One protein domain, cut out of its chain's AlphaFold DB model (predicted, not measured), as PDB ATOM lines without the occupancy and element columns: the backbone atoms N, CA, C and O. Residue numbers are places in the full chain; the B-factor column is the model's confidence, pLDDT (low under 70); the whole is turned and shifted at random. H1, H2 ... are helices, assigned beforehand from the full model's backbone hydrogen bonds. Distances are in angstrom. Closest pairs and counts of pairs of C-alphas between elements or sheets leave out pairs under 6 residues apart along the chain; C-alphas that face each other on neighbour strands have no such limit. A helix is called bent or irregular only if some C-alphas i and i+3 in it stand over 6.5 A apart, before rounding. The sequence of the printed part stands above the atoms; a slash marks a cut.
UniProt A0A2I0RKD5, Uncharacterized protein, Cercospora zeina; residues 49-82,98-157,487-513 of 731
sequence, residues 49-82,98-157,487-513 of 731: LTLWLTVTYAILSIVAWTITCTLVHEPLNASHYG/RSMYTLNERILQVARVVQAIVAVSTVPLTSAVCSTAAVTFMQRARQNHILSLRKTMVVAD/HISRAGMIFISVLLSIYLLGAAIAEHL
ATOM      1  N   LEU A  49     102.459 143.010  83.299       73.19
ATOM      2  CA  LEU A  49     103.276 144.225  83.297       73.19
ATOM      3  C   LEU A  49     104.661 144.028  83.941       73.19
ATOM      4  O   LEU A  49     105.644 144.520  83.403       73.19
ATOM      5  N   THR A  50     104.769 143.307  85.066       74.19
ATOM      6  CA  THR A  50     106.070 143.136  85.746       74.19
ATOM      7  C   THR A  50     107.049 142.332  84.888       74.19
ATOM      8  O   THR A  50     108.230 142.660  84.866       74.19
ATOM      9  N   LEU A  51     106.552 141.340  84.139       77.12
ATOM     10  CA  LEU A  51     107.335 140.571  83.169       77.12
ATOM     11  C   LEU A  51     107.790 141.443  81.991       77.12
ATOM     12  O   LEU A  51     108.958 141.444  81.614       77.12
ATOM     13  N   TRP A  52     106.881 142.236  81.425       82.00
ATOM     14  CA  TRP A  52     107.234 143.154  80.342       82.00
ATOM     15  C   TRP A  52     108.278 144.192  80.770       82.00
ATOM     16  O   TRP A  52     109.197 144.488  80.005       82.00
ATOM     17  N   LEU A  53     108.194 144.691  82.006       81.62
ATOM     18  CA  LEU A  53     109.186 145.598  82.586       81.62
ATOM     19  C   LEU A  53     110.550 144.920  82.807       81.62
ATOM     20  O   LEU A  53     111.572 145.518  82.478       81.62
ATOM     21  N   THR A  54     110.607 143.681  83.316       83.44
ATOM     22  CA  THR A  54     111.891 142.972  83.506       83.44
ATOM     23  C   THR A  54     112.560 142.628  82.175       83.44
ATOM     24  O   THR A  54     113.774 142.784  82.051       83.44
ATOM     25  N   VAL A  55     111.788 142.222  81.162       85.44
ATOM     26  CA  VAL A  55     112.302 141.920  79.814       85.44
ATOM     27  C   VAL A  55     112.799 143.180  79.106       85.44
ATOM     28  O   VAL A  55     113.906 143.177  78.569       85.44
ATOM     29  N   THR A  56     112.041 144.281  79.137       86.75
ATOM     30  CA  THR A  56     112.490 145.548  78.525       86.75
ATOM     31  C   THR A  56     113.726 146.112  79.225       86.75
ATOM     32  O   THR A  56     114.673 146.506  78.544       86.75
ATOM     33  N   TYR A  57     113.789 146.054  80.560       88.06
ATOM     34  CA  TYR A  57     114.996 146.382  81.326       88.06
ATOM     35  C   TYR A  57     116.210 145.547  80.888       88.06
ATOM     36  O   TYR A  57     117.288 146.096  80.650       88.06
ATOM     37  N   ALA A  58     116.039 144.227  80.745       88.38
ATOM     38  CA  ALA A  58     117.111 143.323  80.336       88.38
ATOM     39  C   ALA A  58     117.647 143.663  78.937       88.38
ATOM     40  O   ALA A  58     118.860 143.767  78.758       88.38
ATOM     41  N   ILE A  59     116.754 143.898  77.970       91.75
ATOM     42  CA  ILE A  59     117.119 144.276  76.597       91.75
ATOM     43  C   ILE A  59     117.900 145.596  76.591       91.75
ATOM     44  O   ILE A  59     118.990 145.650  76.024       91.75
ATOM     45  N   LEU A  60     117.393 146.642  77.254       91.00
ATOM     46  CA  LEU A  60     118.054 147.953  77.306       91.00
ATOM     47  C   LEU A  60     119.433 147.880  77.981       91.00
ATOM     48  O   LEU A  60     120.394 148.472  77.490       91.00
ATOM     49  N   SER A  61     119.544 147.117  79.073       89.56
ATOM     50  CA  SER A  61     120.806 146.919  79.791       89.56
ATOM     51  C   SER A  61     121.845 146.183  78.939       89.56
ATOM     52  O   SER A  61     122.990 146.630  78.860       89.56
ATOM     53  N   ILE A  62     121.444 145.112  78.240       91.00
ATOM     54  CA  ILE A  62     122.326 144.372  77.327       91.00
ATOM     55  C   ILE A  62     122.767 145.263  76.161       91.00
ATOM     56  O   ILE A  62     123.963 145.352  75.907       91.00
ATOM     57  N   VAL A  63     121.841 145.954  75.485       92.31
ATOM     58  CA  VAL A  63     122.149 146.801  74.315       92.31
ATOM     59  C   VAL A  63     123.122 147.927  74.672       92.31
ATOM     60  O   VAL A  63     124.099 148.150  73.962       92.31
ATOM     61  N   ALA A  64     122.910 148.623  75.790       91.44
ATOM     62  CA  ALA A  64     123.819 149.696  76.182       91.44
ATOM     63  C   ALA A  64     125.191 149.167  76.642       91.44
ATOM     64  O   ALA A  64     126.212 149.834  76.452       91.44
ATOM     65  N   TRP A  65     125.240 147.961  77.220       93.06
ATOM     66  CA  TRP A  65     126.494 147.306  77.589       93.06
ATOM     67  C   TRP A  65     127.282 146.815  76.366       93.06
ATOM     68  O   TRP A  65     128.486 147.063  76.293       93.06
ATOM     69  N   THR A  66     126.630 146.197  75.373       91.06
ATOM     70  CA  THR A  66     127.304 145.736  74.146       91.06
ATOM     71  C   THR A  66     127.857 146.901  73.333       91.06
ATOM     72  O   THR A  66     129.019 146.837  72.943       91.06
ATOM     73  N   ILE A  67     127.093 147.989  73.166       91.62
ATOM     74  CA  ILE A  67     127.565 149.217  72.499       91.62
ATOM     75  C   ILE A  67     128.773 149.824  73.230       91.62
ATOM     76  O   ILE A  67     129.714 150.298  72.597       91.62
ATOM     77  N   THR A  68     128.778 149.795  74.566       89.12
ATOM     78  CA  THR A  68     129.942 150.268  75.331       89.12
ATOM     79  C   THR A  68     131.154 149.370  75.077       89.12
ATOM     80  O   THR A  68     132.237 149.877  74.817       89.12
ATOM     81  N   CYS A  69     130.983 148.044  75.093       89.19
ATOM     82  CA  CYS A  69     132.079 147.098  74.865       89.19
ATOM     83  C   CYS A  69     132.666 147.172  73.445       89.19
ATOM     84  O   CYS A  69     133.874 147.005  73.297       89.19
ATOM     85  N   THR A  70     131.861 147.436  72.408       89.38
ATOM     86  CA  THR A  70     132.380 147.604  71.039       89.38
ATOM     87  C   THR A  70     133.188 148.895  70.901       89.38
ATOM     88  O   THR A  70     134.334 148.844  70.460       89.38
ATOM     89  N   LEU A  71     132.656 150.026  71.383       87.75
ATOM     90  CA  LEU A  71     133.321 151.339  71.333       87.75
ATOM     91  C   LEU A  71     134.567 151.459  72.242       87.75
ATOM     92  O   LEU A  71     135.323 152.418  72.128       87.75
ATOM     93  N   VAL A  72     134.809 150.504  73.146       87.94
ATOM     94  CA  VAL A  72     136.077 150.390  73.902       87.94
ATOM     95  C   VAL A  72     137.208 149.821  73.029       87.94
ATOM     96  O   VAL A  72     138.383 150.019  73.340       87.94
ATOM     97  N   HIS A  73     136.886 149.088  71.958       83.75
ATOM     98  CA  HIS A  73     137.875 148.407  71.120       83.75
ATOM     99  C   HIS A  73     138.076 149.055  69.753       83.75
ATOM    100  O   HIS A  73     139.225 149.253  69.366       83.75
ATOM    101  N   GLU A  74     137.006 149.413  69.044       83.44
ATOM    102  CA  GLU A  74     137.110 149.936  67.679       83.44
ATOM    103  C   GLU A  74     135.942 150.895  67.368       83.44
ATOM    104  O   GLU A  74     134.808 150.630  67.786       83.44
ATOM    105  N   PRO A  75     136.177 152.012  66.653       83.81
ATOM    106  CA  PRO A  75     135.091 152.834  66.137       83.81
ATOM    107  C   PRO A  75     134.269 152.045  65.108       83.81
ATOM    108  O   PRO A  75     134.815 151.405  64.218       83.81
ATOM    109  N   LEU A  76     132.940 152.160  65.136       84.00
ATOM    110  CA  LEU A  76     132.033 151.389  64.265       84.00
ATOM    111  C   LEU A  76     132.196 151.662  62.757       84.00
ATOM    112  O   LEU A  76     131.623 150.941  61.946       84.00
ATOM    113  N   ASN A  77     132.924 152.718  62.385       81.38
ATOM    114  CA  ASN A  77     133.083 153.188  61.007       81.38
ATOM    115  C   ASN A  77     134.543 153.552  60.651       81.38
ATOM    116  O   ASN A  77     134.777 154.233  59.657       81.38
ATOM    117  N   ALA A  78     135.522 153.168  61.479       75.25
ATOM    118  CA  ALA A  78     136.945 153.422  61.238       75.25
ATOM    119  C   ALA A  78     137.795 152.356  61.943       75.25
ATOM    120  O   ALA A  78     137.467 151.958  63.051       75.25
ATOM    121  N   SER A  79     138.900 151.917  61.336       73.75
ATOM    122  CA  SER A  79     139.648 150.731  61.799       73.75
ATOM    123  C   SER A  79     140.451 150.908  63.096       73.75
ATOM    124  O   SER A  79     141.076 149.968  63.581       73.75
ATOM    125  N   HIS A  80     140.533 152.133  63.620       76.94
ATOM    126  CA  HIS A  80     141.223 152.474  64.865       76.94
ATOM    127  C   HIS A  80     140.864 153.905  65.295       76.94
ATOM    128  O   HIS A  80     140.439 154.720  64.484       76.94
ATOM    129  N   TYR A  81     141.068 154.226  66.577       71.62
ATOM    130  CA  TYR A  81     140.878 155.578  67.133       71.62
ATOM    131  C   TYR A  81     142.052 156.543  66.871       71.62
ATOM    132  O   TYR A  81     142.018 157.689  67.317       71.62
ATOM    133  N   GLY A  82     143.110 156.088  66.197       65.62
ATOM    134  CA  GLY A  82     144.260 156.920  65.842       65.62
ATOM    135  C   GLY A  82     144.107 157.554  64.461       65.62
ATOM    136  O   GLY A  82     143.491 156.984  63.567       65.62
ATOM    137  N   ARG A  98     136.244 163.953  60.898       60.03
ATOM    138  CA  ARG A  98     135.171 164.321  61.829       60.03
ATOM    139  C   ARG A  98     133.842 163.603  61.540       60.03
ATOM    140  O   ARG A  98     133.188 163.192  62.493       60.03
ATOM    141  N   SER A  99     133.448 163.398  60.279       68.38
ATOM    142  CA  SER A  99     132.184 162.723  59.929       68.38
ATOM    143  C   SER A  99     132.177 161.229  60.279       68.38
ATOM    144  O   SER A  99     131.120 160.675  60.575       68.38
ATOM    145  N   MET A 100     133.347 160.582  60.325       66.44
ATOM    146  CA  MET A 100     133.465 159.182  60.748       66.44
ATOM    147  C   MET A 100     133.377 159.021  62.272       66.44
ATOM    148  O   MET A 100     132.858 158.014  62.756       66.44
ATOM    149  N   TYR A 101     133.817 160.019  63.047       73.50
ATOM    150  CA  TYR A 101     133.771 159.970  64.514       73.50
ATOM    151  C   TYR A 101     132.469 160.519  65.126       73.50
ATOM    152  O   TYR A 101     132.066 160.031  66.181       73.50
ATOM    153  N   THR A 102     131.745 161.432  64.465       76.31
ATOM    154  CA  THR A 102     130.452 161.953  64.972       76.31
ATOM    155  C   THR A 102     129.386 160.869  65.139       76.31
ATOM    156  O   THR A 102     128.585 160.939  66.072       76.31
ATOM    157  N   LEU A 103     129.380 159.835  64.290       82.06
ATOM    158  CA  LEU A 103     128.491 158.680  64.456       82.06
ATOM    159  C   LEU A 103     128.800 157.915  65.753       82.06
ATOM    160  O   LEU A 103     127.887 157.577  66.504       82.06
ATOM    161  N   ASN A 104     130.084 157.696  66.046       83.31
ATOM    162  CA  ASN A 104     130.531 157.011  67.260       83.31
ATOM    163  C   ASN A 104     130.204 157.818  68.523       83.31
ATOM    164  O   ASN A 104     129.745 157.248  69.509       83.31
ATOM    165  N   GLU A 105     130.376 159.143  68.481       82.88
ATOM    166  CA  GLU A 105     130.005 160.030  69.586       82.88
ATOM    167  C   GLU A 105     128.493 159.997  69.855       82.88
ATOM    168  O   GLU A 105     128.079 159.787  70.997       82.88
ATOM    169  N   ARG A 106     127.657 160.103  68.811       85.12
ATOM    170  CA  ARG A 106     126.191 159.984  68.931       85.12
ATOM    171  C   ARG A 106     125.775 158.636  69.523       85.12
ATOM    172  O   ARG A 106     124.940 158.596  70.423       85.12
ATOM    173  N   ILE A 107     126.371 157.535  69.066       87.19
ATOM    174  CA  ILE A 107     126.066 156.189  69.573       87.19
ATOM    175  C   ILE A 107     126.524 156.028  71.036       87.19
ATOM    176  O   ILE A 107     125.794 155.445  71.840       87.19
ATOM    177  N   LEU A 108     127.666 156.608  71.429       87.44
ATOM    178  CA  LEU A 108     128.119 156.631  72.824       87.44
ATOM    179  C   LEU A 108     127.191 157.466  73.722       87.44
ATOM    180  O   LEU A 108     126.881 157.048  74.838       87.44
ATOM    181  N   GLN A 109     126.721 158.624  73.246       87.19
ATOM    182  CA  GLN A 109     125.734 159.445  73.954       87.19
ATOM    183  C   GLN A 109     124.420 158.674  74.155       87.19
ATOM    184  O   GLN A 109     123.926 158.607  75.281       87.19
ATOM    185  N   VAL A 110     123.906 158.005  73.114       89.00
ATOM    186  CA  VAL A 110     122.724 157.129  73.217       89.00
ATOM    187  C   VAL A 110     122.954 156.010  74.238       89.00
ATOM    188  O   VAL A 110     122.109 155.805  75.106       89.00
ATOM    189  N   ALA A 111     124.105 155.330  74.213       89.38
ATOM    190  CA  ALA A 111     124.423 154.284  75.188       89.38
ATOM    191  C   ALA A 111     124.466 154.811  76.636       89.38
ATOM    192  O   ALA A 111     123.922 154.164  77.531       89.38
ATOM    193  N   ARG A 112     125.040 156.002  76.868       86.38
ATOM    194  CA  ARG A 112     125.047 156.672  78.185       86.38
ATOM    195  C   ARG A 112     123.631 157.038  78.650       86.38
ATOM    196  O   ARG A 112     123.304 156.818  79.814       86.38
ATOM    197  N   VAL A 113     122.770 157.535  77.758       89.19
ATOM    198  CA  VAL A 113     121.358 157.835  78.070       89.19
ATOM    199  C   VAL A 113     120.587 156.556  78.410       89.19
ATOM    200  O   VAL A 113     119.891 156.515  79.424       89.19
ATOM    201  N   VAL A 114     120.753 155.478  77.637       89.31
ATOM    202  CA  VAL A 114     120.116 154.185  77.943       89.31
ATOM    203  C   VAL A 114     120.643 153.610  79.264       89.31
ATOM    204  O   VAL A 114     119.844 153.134  80.067       89.31
ATOM    205  N   GLN A 115     121.943 153.721  79.563       86.88
ATOM    206  CA  GLN A 115     122.498 153.351  80.874       86.88
ATOM    207  C   GLN A 115     121.886 154.161  82.021       86.88
ATOM    208  O   GLN A 115     121.569 153.578  83.056       86.88
ATOM    209  N   ALA A 116     121.667 155.467  81.850       83.44
ATOM    210  CA  ALA A 116     121.001 156.294  82.856       83.44
ATOM    211  C   ALA A 116     119.539 155.861  83.076       83.44
ATOM    212  O   ALA A 116     119.110 155.708  84.219       83.44
ATOM    213  N   ILE A 117     118.793 155.572  82.002       81.31
ATOM    214  CA  ILE A 117     117.419 155.042  82.076       81.31
ATOM    215  C   ILE A 117     117.393 153.681  82.792       81.31
ATOM    216  O   ILE A 117     116.550 153.451  83.662       81.31
ATOM    217  N   VAL A 118     118.335 152.785  82.484       87.12
ATOM    218  CA  VAL A 118     118.498 151.488  83.162       87.12
ATOM    219  C   VAL A 118     118.835 151.691  84.645       87.12
ATOM    220  O   VAL A 118     118.187 151.099  85.505       87.12
ATOM    221  N   ALA A 119     119.767 152.580  84.988       78.62
ATOM    222  CA  ALA A 119     120.131 152.870  86.376       78.62
ATOM    223  C   ALA A 119     118.948 153.427  87.193       78.62
ATOM    224  O   ALA A 119     118.670 152.933  88.286       78.62
ATOM    225  N   VAL A 120     118.200 154.392  86.646       77.19
ATOM    226  CA  VAL A 120     117.011 154.967  87.300       77.19
ATOM    227  C   VAL A 120     115.898 153.924  87.440       77.19
ATOM    228  O   VAL A 120     115.335 153.767  88.522       77.19
ATOM    229  N   SER A 121     115.612 153.152  86.386       77.19
ATOM    230  CA  SER A 121     114.585 152.098  86.424       77.19
ATOM    231  C   SER A 121     114.959 150.901  87.308       77.19
ATOM    232  O   SER A 121     114.061 150.200  87.776       77.19
ATOM    233  N   THR A 122     116.245 150.705  87.630       81.19
ATOM    234  CA  THR A 122     116.702 149.650  88.552       81.19
ATOM    235  C   THR A 122     116.024 149.771  89.920       81.19
ATOM    236  O   THR A 122     115.615 148.756  90.480       81.19
ATOM    237  N   VAL A 123     115.853 150.979  90.472       75.06
ATOM    238  CA  VAL A 123     115.308 151.152  91.834       75.06
ATOM    239  C   VAL A 123     113.812 150.787  91.922       75.06
ATOM    240  O   VAL A 123     113.471 149.928  92.742       75.06
ATOM    241  N   PRO A 124     112.903 151.311  91.071       72.50
ATOM    242  CA  PRO A 124     111.507 150.867  91.048       72.50
ATOM    243  C   PRO A 124     111.351 149.381  90.708       72.50
ATOM    244  O   PRO A 124     110.510 148.698  91.294       72.50
ATOM    245  N   LEU A 125     112.163 148.860  89.783       77.69
ATOM    246  CA  LEU A 125     112.040 147.491  89.284       77.69
ATOM    247  C   LEU A 125     112.546 146.459  90.301       77.69
ATOM    248  O   LEU A 125     111.848 145.481  90.574       77.69
ATOM    249  N   THR A 126     113.685 146.709  90.955       78.94
ATOM    250  CA  THR A 126     114.138 145.889  92.093       78.94
ATOM    251  C   THR A 126     113.163 145.969  93.263       78.94
ATOM    252  O   THR A 126     112.879 144.935  93.860       78.94
ATOM    253  N   SER A 127     112.573 147.134  93.555       74.19
ATOM    254  CA  SER A 127     111.526 147.270  94.578       74.19
ATOM    255  C   SER A 127     110.265 146.457  94.235       74.19
ATOM    256  O   SER A 127     109.735 145.734  95.083       74.19
ATOM    257  N   ALA A 128     109.815 146.469  92.975       72.94
ATOM    258  CA  ALA A 128     108.680 145.667  92.506       72.94
ATOM    259  C   ALA A 128     108.952 144.147  92.563       72.94
ATOM    260  O   ALA A 128     108.079 143.364  92.951       72.94
ATOM    261  N   VAL A 129     110.170 143.714  92.226       77.75
ATOM    262  CA  VAL A 129     110.585 142.304  92.336       77.75
ATOM    263  C   VAL A 129     110.763 141.894  93.805       77.75
ATOM    264  O   VAL A 129     110.308 140.826  94.208       77.75
ATOM    265  N   CYS A 130     111.343 142.749  94.649       75.00
ATOM    266  CA  CYS A 130     111.536 142.460  96.073       75.00
ATOM    267  C   CYS A 130     110.221 142.452  96.861       75.00
ATOM    268  O   CYS A 130     110.056 141.602  97.729       75.00
ATOM    269  N   SER A 131     109.271 143.342  96.563       71.81
ATOM    270  CA  SER A 131     107.943 143.347  97.201       71.81
ATOM    271  C   SER A 131     107.129 142.103  96.830       71.81
ATOM    272  O   SER A 131     106.590 141.437  97.717       71.81
ATOM    273  N   THR A 132     107.114 141.715  95.550       72.31
ATOM    274  CA  THR A 132     106.481 140.456  95.117       72.31
ATOM    275  C   THR A 132     107.159 139.227  95.736       72.31
ATOM    276  O   THR A 132     106.466 138.361  96.274       72.31
ATOM    277  N   ALA A 133     108.495 139.176  95.779       71.19
ATOM    278  CA  ALA A 133     109.231 138.103  96.452       71.19
ATOM    279  C   ALA A 133     108.963 138.061  97.972       71.19
ATOM    280  O   ALA A 133     108.721 136.983  98.522       71.19
ATOM    281  N   ALA A 134     108.932 139.210  98.656       71.88
ATOM    282  CA  ALA A 134     108.687 139.305 100.095       71.88
ATOM    283  C   ALA A 134     107.303 138.772 100.492       71.88
ATOM    284  O   ALA A 134     107.196 138.036 101.474       71.88
ATOM    285  N   VAL A 135     106.255 139.065  99.710       65.62
ATOM    286  CA  VAL A 135     104.918 138.479  99.916       65.62
ATOM    287  C   VAL A 135     104.981 136.951  99.856       65.62
ATOM    288  O   VAL A 135     104.414 136.283 100.717       65.62
ATOM    289  N   THR A 136     105.723 136.382  98.906       66.81
ATOM    290  CA  THR A 136     105.821 134.920  98.745       66.81
ATOM    291  C   THR A 136     106.632 134.264  99.868       66.81
ATOM    292  O   THR A 136     106.256 133.202 100.368       66.81
ATOM    293  N   PHE A 137     107.690 134.929 100.350       71.62
ATOM    294  CA  PHE A 137     108.441 134.502 101.530       71.62
ATOM    295  C   PHE A 137     107.565 134.525 102.792       71.62
ATOM    296  O   PHE A 137     107.522 133.536 103.521       71.62
ATOM    297  N   MET A 138     106.796 135.599 103.013       67.62
ATOM    298  CA  MET A 138     105.851 135.695 104.135       67.62
ATOM    299  C   MET A 138     104.729 134.647 104.044       67.62
ATOM    300  O   MET A 138     104.364 134.051 105.056       67.62
ATOM    301  N   GLN A 139     104.227 134.348 102.841       68.44
ATOM    302  CA  GLN A 139     103.255 133.270 102.618       68.44
ATOM    303  C   GLN A 139     103.835 131.877 102.918       68.44
ATOM    304  O   GLN A 139     103.112 131.022 103.429       68.44
ATOM    305  N   ARG A 140     105.129 131.644 102.654       66.31
ATOM    306  CA  ARG A 140     105.810 130.366 102.940       66.31
ATOM    307  C   ARG A 140     106.240 130.222 104.406       66.31
ATOM    308  O   ARG A 140     106.226 129.114 104.930       66.31
ATOM    309  N   ALA A 141     106.551 131.326 105.087       62.19
ATOM    310  CA  ALA A 141     106.884 131.362 106.518       62.19
ATOM    311  C   ALA A 141     105.676 131.116 107.453       62.19
ATOM    312  O   ALA A 141     105.845 130.963 108.662       62.19
ATOM    313  N   ARG A 142     104.459 131.021 106.895       50.97
ATOM    314  CA  ARG A 142     103.160 130.902 107.586       50.97
ATOM    315  C   ARG A 142     102.999 129.688 108.520       50.97
ATOM    316  O   ARG A 142     101.976 129.578 109.186       50.97
ATOM    317  N   GLN A 143     103.981 128.788 108.608       55.56
ATOM    318  CA  GLN A 143     103.963 127.702 109.593       55.56
ATOM    319  C   GLN A 143     104.153 128.188 111.041       55.56
ATOM    320  O   GLN A 143     103.699 127.491 111.940       55.56
ATOM    321  N   ASN A 144     104.756 129.363 111.289       50.72
ATOM    322  CA  ASN A 144     104.935 129.900 112.647       50.72
ATOM    323  C   ASN A 144     104.726 131.434 112.718       50.72
ATOM    324  O   ASN A 144     105.599 132.198 112.318       50.72
ATOM    325  N   HIS A 145     103.613 131.854 113.340       48.47
ATOM    326  CA  HIS A 145     103.237 133.217 113.786       48.47
ATOM    327  C   HIS A 145     102.486 134.199 112.850       48.47
ATOM    328  O   HIS A 145     102.255 133.987 111.662       48.47
ATOM    329  N   ILE A 146     101.976 135.248 113.513       52.19
ATOM    330  CA  ILE A 146     100.766 136.024 113.216       52.19
ATOM    331  C   ILE A 146     101.111 137.307 112.440       52.19
ATOM    332  O   ILE A 146     101.332 138.360 113.041       52.19
ATOM    333  N   LEU A 147     101.093 137.260 111.105       54.41
ATOM    334  CA  LEU A 147     100.972 138.468 110.276       54.41
ATOM    335  C   LEU A 147      99.647 138.458 109.505       54.41
ATOM    336  O   LEU A 147      99.354 137.541 108.742       54.41
ATOM    337  N   SER A 148      98.843 139.503 109.716       60.59
ATOM    338  CA  SER A 148      97.567 139.698 109.021       60.59
ATOM    339  C   SER A 148      97.786 140.123 107.568       60.59
ATOM    340  O   SER A 148      98.566 141.037 107.291       60.59
ATOM    341  N   LEU A 149      97.025 139.507 106.661       55.09
ATOM    342  CA  LEU A 149      97.088 139.699 105.209       55.09
ATOM    343  C   LEU A 149      96.854 141.167 104.782       55.09
ATOM    344  O   LEU A 149      97.423 141.619 103.789       55.09
ATOM    345  N   ARG A 150      96.120 141.956 105.587       54.00
ATOM    346  CA  ARG A 150      95.969 143.412 105.380       54.00
ATOM    347  C   ARG A 150      97.291 144.175 105.548       54.00
ATOM    348  O   ARG A 150      97.573 145.070 104.759       54.00
ATOM    349  N   LYS A 151      98.148 143.803 106.512       54.03
ATOM    350  CA  LYS A 151      99.444 144.483 106.737       54.03
ATOM    351  C   LYS A 151     100.449 144.228 105.610       54.03
ATOM    352  O   LYS A 151     101.287 145.080 105.350       54.03
ATOM    353  N   THR A 152     100.343 143.094 104.918       57.53
ATOM    354  CA  THR A 152     101.159 142.802 103.727       57.53
ATOM    355  C   THR A 152     100.643 143.478 102.455       57.53
ATOM    356  O   THR A 152     101.415 143.658 101.523       57.53
ATOM    357  N   MET A 153      99.365 143.871 102.415       52.84
ATOM    358  CA  MET A 153      98.749 144.516 101.249       52.84
ATOM    359  C   MET A 153      99.069 146.018 101.174       52.84
ATOM    360  O   MET A 153      99.340 146.522 100.094       52.84
ATOM    361  N   VAL A 154      99.169 146.706 102.320       55.59
ATOM    362  CA  VAL A 154      99.567 148.132 102.393       55.59
ATOM    363  C   VAL A 154     101.009 148.375 101.912       55.59
ATOM    364  O   VAL A 154     101.323 149.449 101.418       55.59
ATOM    365  N   VAL A 155     101.890 147.372 101.995       52.72
ATOM    366  CA  VAL A 155     103.271 147.449 101.466       52.72
ATOM    367  C   VAL A 155     103.319 147.254  99.937       52.72
ATOM    368  O   VAL A 155     104.355 147.481  99.319       52.72
ATOM    369  N   ALA A 156     102.213 146.833  99.310       47.81
ATOM    370  CA  ALA A 156     102.143 146.544  97.878       47.81
ATOM    371  C   ALA A 156     101.556 147.689  97.027       47.81
ATOM    372  O   ALA A 156     101.624 147.598  95.798       47.81
ATOM    373  N   ASP A 157     101.000 148.741  97.641       44.69
ATOM    374  CA  ASP A 157     100.342 149.839  96.919       44.69
ATOM    375  C   ASP A 157     101.344 150.914  96.452       44.69
ATOM    376  O   ASP A 157     102.158 151.437  97.218       44.69
ATOM    377  N   HIS A 487     138.204 154.080  78.457       70.50
ATOM    378  CA  HIS A 487     139.239 153.113  78.827       70.50
ATOM    379  C   HIS A 487     138.763 152.168  79.949       70.50
ATOM    380  O   HIS A 487     139.092 152.337  81.127       70.50
ATOM    381  N   ILE A 488     137.984 151.146  79.583       81.44
ATOM    382  CA  ILE A 488     137.565 150.077  80.500       81.44
ATOM    383  C   ILE A 488     138.577 148.926  80.440       81.44
ATOM    384  O   ILE A 488     138.807 148.324  79.392       81.44
ATOM    385  N   SER A 489     139.165 148.571  81.587       85.06
ATOM    386  CA  SER A 489     140.038 147.394  81.687       85.06
ATOM    387  C   SER A 489     139.291 146.114  81.295       85.06
ATOM    388  O   SER A 489     138.159 145.893  81.734       85.06
ATOM    389  N   ARG A 490     139.952 145.213  80.550       82.38
ATOM    390  CA  ARG A 490     139.404 143.892  80.174       82.38
ATOM    391  C   ARG A 490     138.879 143.109  81.386       82.38
ATOM    392  O   ARG A 490     137.834 142.473  81.294       82.38
ATOM    393  N   ALA A 491     139.549 143.212  82.536       84.50
ATOM    394  CA  ALA A 491     139.097 142.588  83.782       84.50
ATOM    395  C   ALA A 491     137.765 143.178  84.290       84.50
ATOM    396  O   ALA A 491     136.899 142.436  84.752       84.50
ATOM    397  N   GLY A 492     137.573 144.494  84.150       80.81
ATOM    398  CA  GLY A 492     136.320 145.177  84.478       80.81
ATOM    399  C   GLY A 492     135.171 144.763  83.557       80.81
ATOM    400  O   GLY A 492     134.077 144.483  84.042       80.81
ATOM    401  N   MET A 493     135.431 144.631  82.248       84.38
ATOM    402  CA  MET A 493     134.425 144.148  81.292       84.38
ATOM    403  C   MET A 493     133.957 142.719  81.610       84.38
ATOM    404  O   MET A 493     132.754 142.455  81.615       84.38
ATOM    405  N   ILE A 494     134.884 141.813  81.944       86.94
ATOM    406  CA  ILE A 494     134.555 140.442  82.371       86.94
ATOM    407  C   ILE A 494     133.720 140.467  83.660       86.94
ATOM    408  O   ILE A 494     132.660 139.846  83.720       86.94
ATOM    409  N   PHE A 495     134.162 141.215  84.676       87.88
ATOM    410  CA  PHE A 495     133.491 141.293  85.976       87.88
ATOM    411  C   PHE A 495     132.047 141.809  85.873       87.88
ATOM    412  O   PHE A 495     131.129 141.178  86.400       87.88
ATOM    413  N   ILE A 496     131.824 142.908  85.144       83.00
ATOM    414  CA  ILE A 496     130.484 143.482  84.952       83.00
ATOM    415  C   ILE A 496     129.589 142.528  84.149       83.00
ATOM    416  O   ILE A 496     128.434 142.326  84.522       83.00
ATOM    417  N   SER A 497     130.120 141.871  83.113       89.00
ATOM    418  CA  SER A 497     129.359 140.902  82.307       89.00
ATOM    419  C   SER A 497     128.906 139.688  83.132       89.00
ATOM    420  O   SER A 497     127.774 139.221  82.982       89.00
ATOM    421  N   VAL A 498     129.747 139.206  84.056       89.75
ATOM    422  CA  VAL A 498     129.388 138.134  85.000       89.75
ATOM    423  C   VAL A 498     128.308 138.597  85.981       89.75
ATOM    424  O   VAL A 498     127.318 137.889  86.165       89.75
ATOM    425  N   LEU A 499     128.441 139.791  86.570       82.31
ATOM    426  CA  LEU A 499     127.423 140.341  87.476       82.31
ATOM    427  C   LEU A 499     126.068 140.543  86.785       82.31
ATOM    428  O   LEU A 499     125.042 140.145  87.337       82.31
ATOM    429  N   LEU A 500     126.061 141.101  85.569       83.69
ATOM    430  CA  LEU A 500     124.847 141.285  84.772       83.69
ATOM    431  C   LEU A 500     124.172 139.938  84.472       83.69
ATOM    432  O   LEU A 500     122.963 139.800  84.647       83.69
ATOM    433  N   SER A 501     124.958 138.921  84.110       85.94
ATOM    434  CA  SER A 501     124.458 137.562  83.854       85.94
ATOM    435  C   SER A 501     123.834 136.926  85.103       85.94
ATOM    436  O   SER A 501     122.760 136.332  85.018       85.94
ATOM    437  N   ILE A 502     124.452 137.094  86.280       87.56
ATOM    438  CA  ILE A 502     123.903 136.617  87.563       87.56
ATOM    439  C   ILE A 502     122.590 137.341  87.902       87.56
ATOM    440  O   ILE A 502     121.629 136.698  88.328       87.56
ATOM    441  N   TYR A 503     122.526 138.659  87.690       79.38
ATOM    442  CA  TYR A 503     121.323 139.459  87.940       79.38
ATOM    443  C   TYR A 503     120.149 139.023  87.051       79.38
ATOM    444  O   TYR A 503     119.051 138.764  87.550       79.38
ATOM    445  N   LEU A 504     120.390 138.872  85.744       80.50
ATOM    446  CA  LEU A 504     119.381 138.429  84.778       80.50
ATOM    447  C   LEU A 504     118.905 136.995  85.052       80.50
ATOM    448  O   LEU A 504     117.704 136.727  85.013       80.50
ATOM    449  N   LEU A 505     119.820 136.086  85.408       82.44
ATOM    450  CA  LEU A 505     119.473 134.719  85.800       82.44
ATOM    451  C   LEU A 505     118.613 134.694  87.076       82.44
ATOM    452  O   LEU A 505     117.635 133.950  87.145       82.44
ATOM    453  N   GLY A 506     118.927 135.538  88.064       78.00
ATOM    454  CA  GLY A 506     118.116 135.697  89.273       78.00
ATOM    455  C   GLY A 506     116.690 136.173  88.979       78.00
ATOM    456  O   GLY A 506     115.736 135.634  89.543       78.00
ATOM    457  N   ALA A 507     116.532 137.125  88.053       72.56
ATOM    458  CA  ALA A 507     115.223 137.600  87.605       72.56
ATOM    459  C   ALA A 507     114.414 136.498  86.888       72.56
ATOM    460  O   ALA A 507     113.241 136.304  87.205       72.56
ATOM    461  N   ALA A 508     115.042 135.726  85.994       73.50
ATOM    462  CA  ALA A 508     114.388 134.626  85.280       73.50
ATOM    463  C   ALA A 508     113.953 133.475  86.215       73.50
ATOM    464  O   ALA A 508     112.853 132.935  86.086       73.50
ATOM    465  N   ILE A 509     114.781 133.119  87.205       75.50
ATOM    466  CA  ILE A 509     114.444 132.085  88.202       75.50
ATOM    467  C   ILE A 509     113.244 132.513  89.063       75.50
ATOM    468  O   ILE A 509     112.384 131.684  89.371       75.50
ATOM    469  N   ALA A 510     113.154 133.797  89.430       66.38
ATOM    470  CA  ALA A 510     112.040 134.328  90.219       66.38
ATOM    471  C   ALA A 510     110.681 134.207  89.502       66.38
ATOM    472  O   ALA A 510     109.647 134.062  90.157       66.38
ATOM    473  N   GLU A 511     110.672 134.224  88.168       66.75
ATOM    474  CA  GLU A 511     109.468 134.020  87.365       66.75
ATOM    475  C   GLU A 511     109.094 132.536  87.226       66.75
ATOM    476  O   GLU A 511     107.925 132.165  87.424       66.75
ATOM    477  N   HIS A 512     110.090 131.703  86.900       64.69
ATOM    478  CA  HIS A 512     109.920 130.290  86.558       64.69
ATOM    479  C   HIS A 512     109.645 129.364  87.745       64.69
ATOM    480  O   HIS A 512     109.225 128.233  87.520       64.69
ATOM    481  N   LEU A 513     109.831 129.808  88.992       63.34
ATOM    482  CA  LEU A 513     109.377 129.067  90.172       63.34
ATOM    483  C   LEU A 513     107.832 129.097  90.254       63.34
ATOM    484  O   LEU A 513     107.250 130.148  90.558       63.34
TER     485      LEU A 513
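What this domain is: This is residues 49 to 82, 98 to 157 and 487 to 513 of the 731 residues of an uncharacterized protein of Cercospora zeina (UniProt A0A2I0RKD5). One long, kinked helix, H2, makes the longest axis; H1 packs slantwise along it, and H4 runs loosely beside H1, the three centres making a triangle. Beyond them the short helix H3 folds back on the later part of H2, and the turn at residues 140 to 146 sticks out. The printed part has 121 residues, with four named helices in the order H1, H2, H3, H4 and no named strand: all helix. It is only just loose, close to extended, with a radius of gyration of the C-alphas of 20.1 A and spans of 68 by 27 by 21 A.

How they stand to each other: H2, residues 98 to 143, has a kink of 34 degrees near residue 121. H1, residues 49 to 71, touches H2, opposite ways at a steep tilt of 36 degrees, only just beyond shallow; the closest C-alphas, of Ala 64 and Ala 111, are 4.7 A apart. H4, residues 490 to 512, only just touches H1, with 3 pairs of C-alphas within 8 A, the closest those of Ala 58 and Leu 504 at 7.0 A; they run opposite ways at a shallow tilt of 14 degrees. H2 and H4 are close but not clearly touching, the closest C-alphas, of Ala 133 and Ala 510, being 7.8 A apart. H3, residues 149 to 156, forms a helical hairpin with H2, touching its residues 131 to 135 alone; the closest C-alphas are those of Ser 131 and Ala 156, 6.7 A apart. H3 is apart from H1 and H4. Every O i to N i+4 pair is within hydrogen-bond range in H1 and H4, against 36 of 42 in H2 and 2 of 4 in H3.

Where its parts are: H2 measures 67.8 A from C-alpha 98 at (135.171, 164.321, 61.829) to C-alpha 143 at (103.963, 127.702, 109.593); it is irregular, C-alphas 140 and 143 being 7.4 A apart. H1, beginning at C-alpha 49 at (103.276, 144.225, 83.297), and H4 each measure 33.1 A, and H3 11.2 A.

The domain as a whole: The C-alphas farthest apart, of Arg 98 and His 145, are 68.5 A apart. Residues 83 to 97 and 158 to 486 are not printed; the C-alpha gaps are 12.4 A and 43.0 A. The H2 to H3 link is tight. The mean pLDDT of the printed part is 76.5, and 30 residues are under 70, among them 138 to 157.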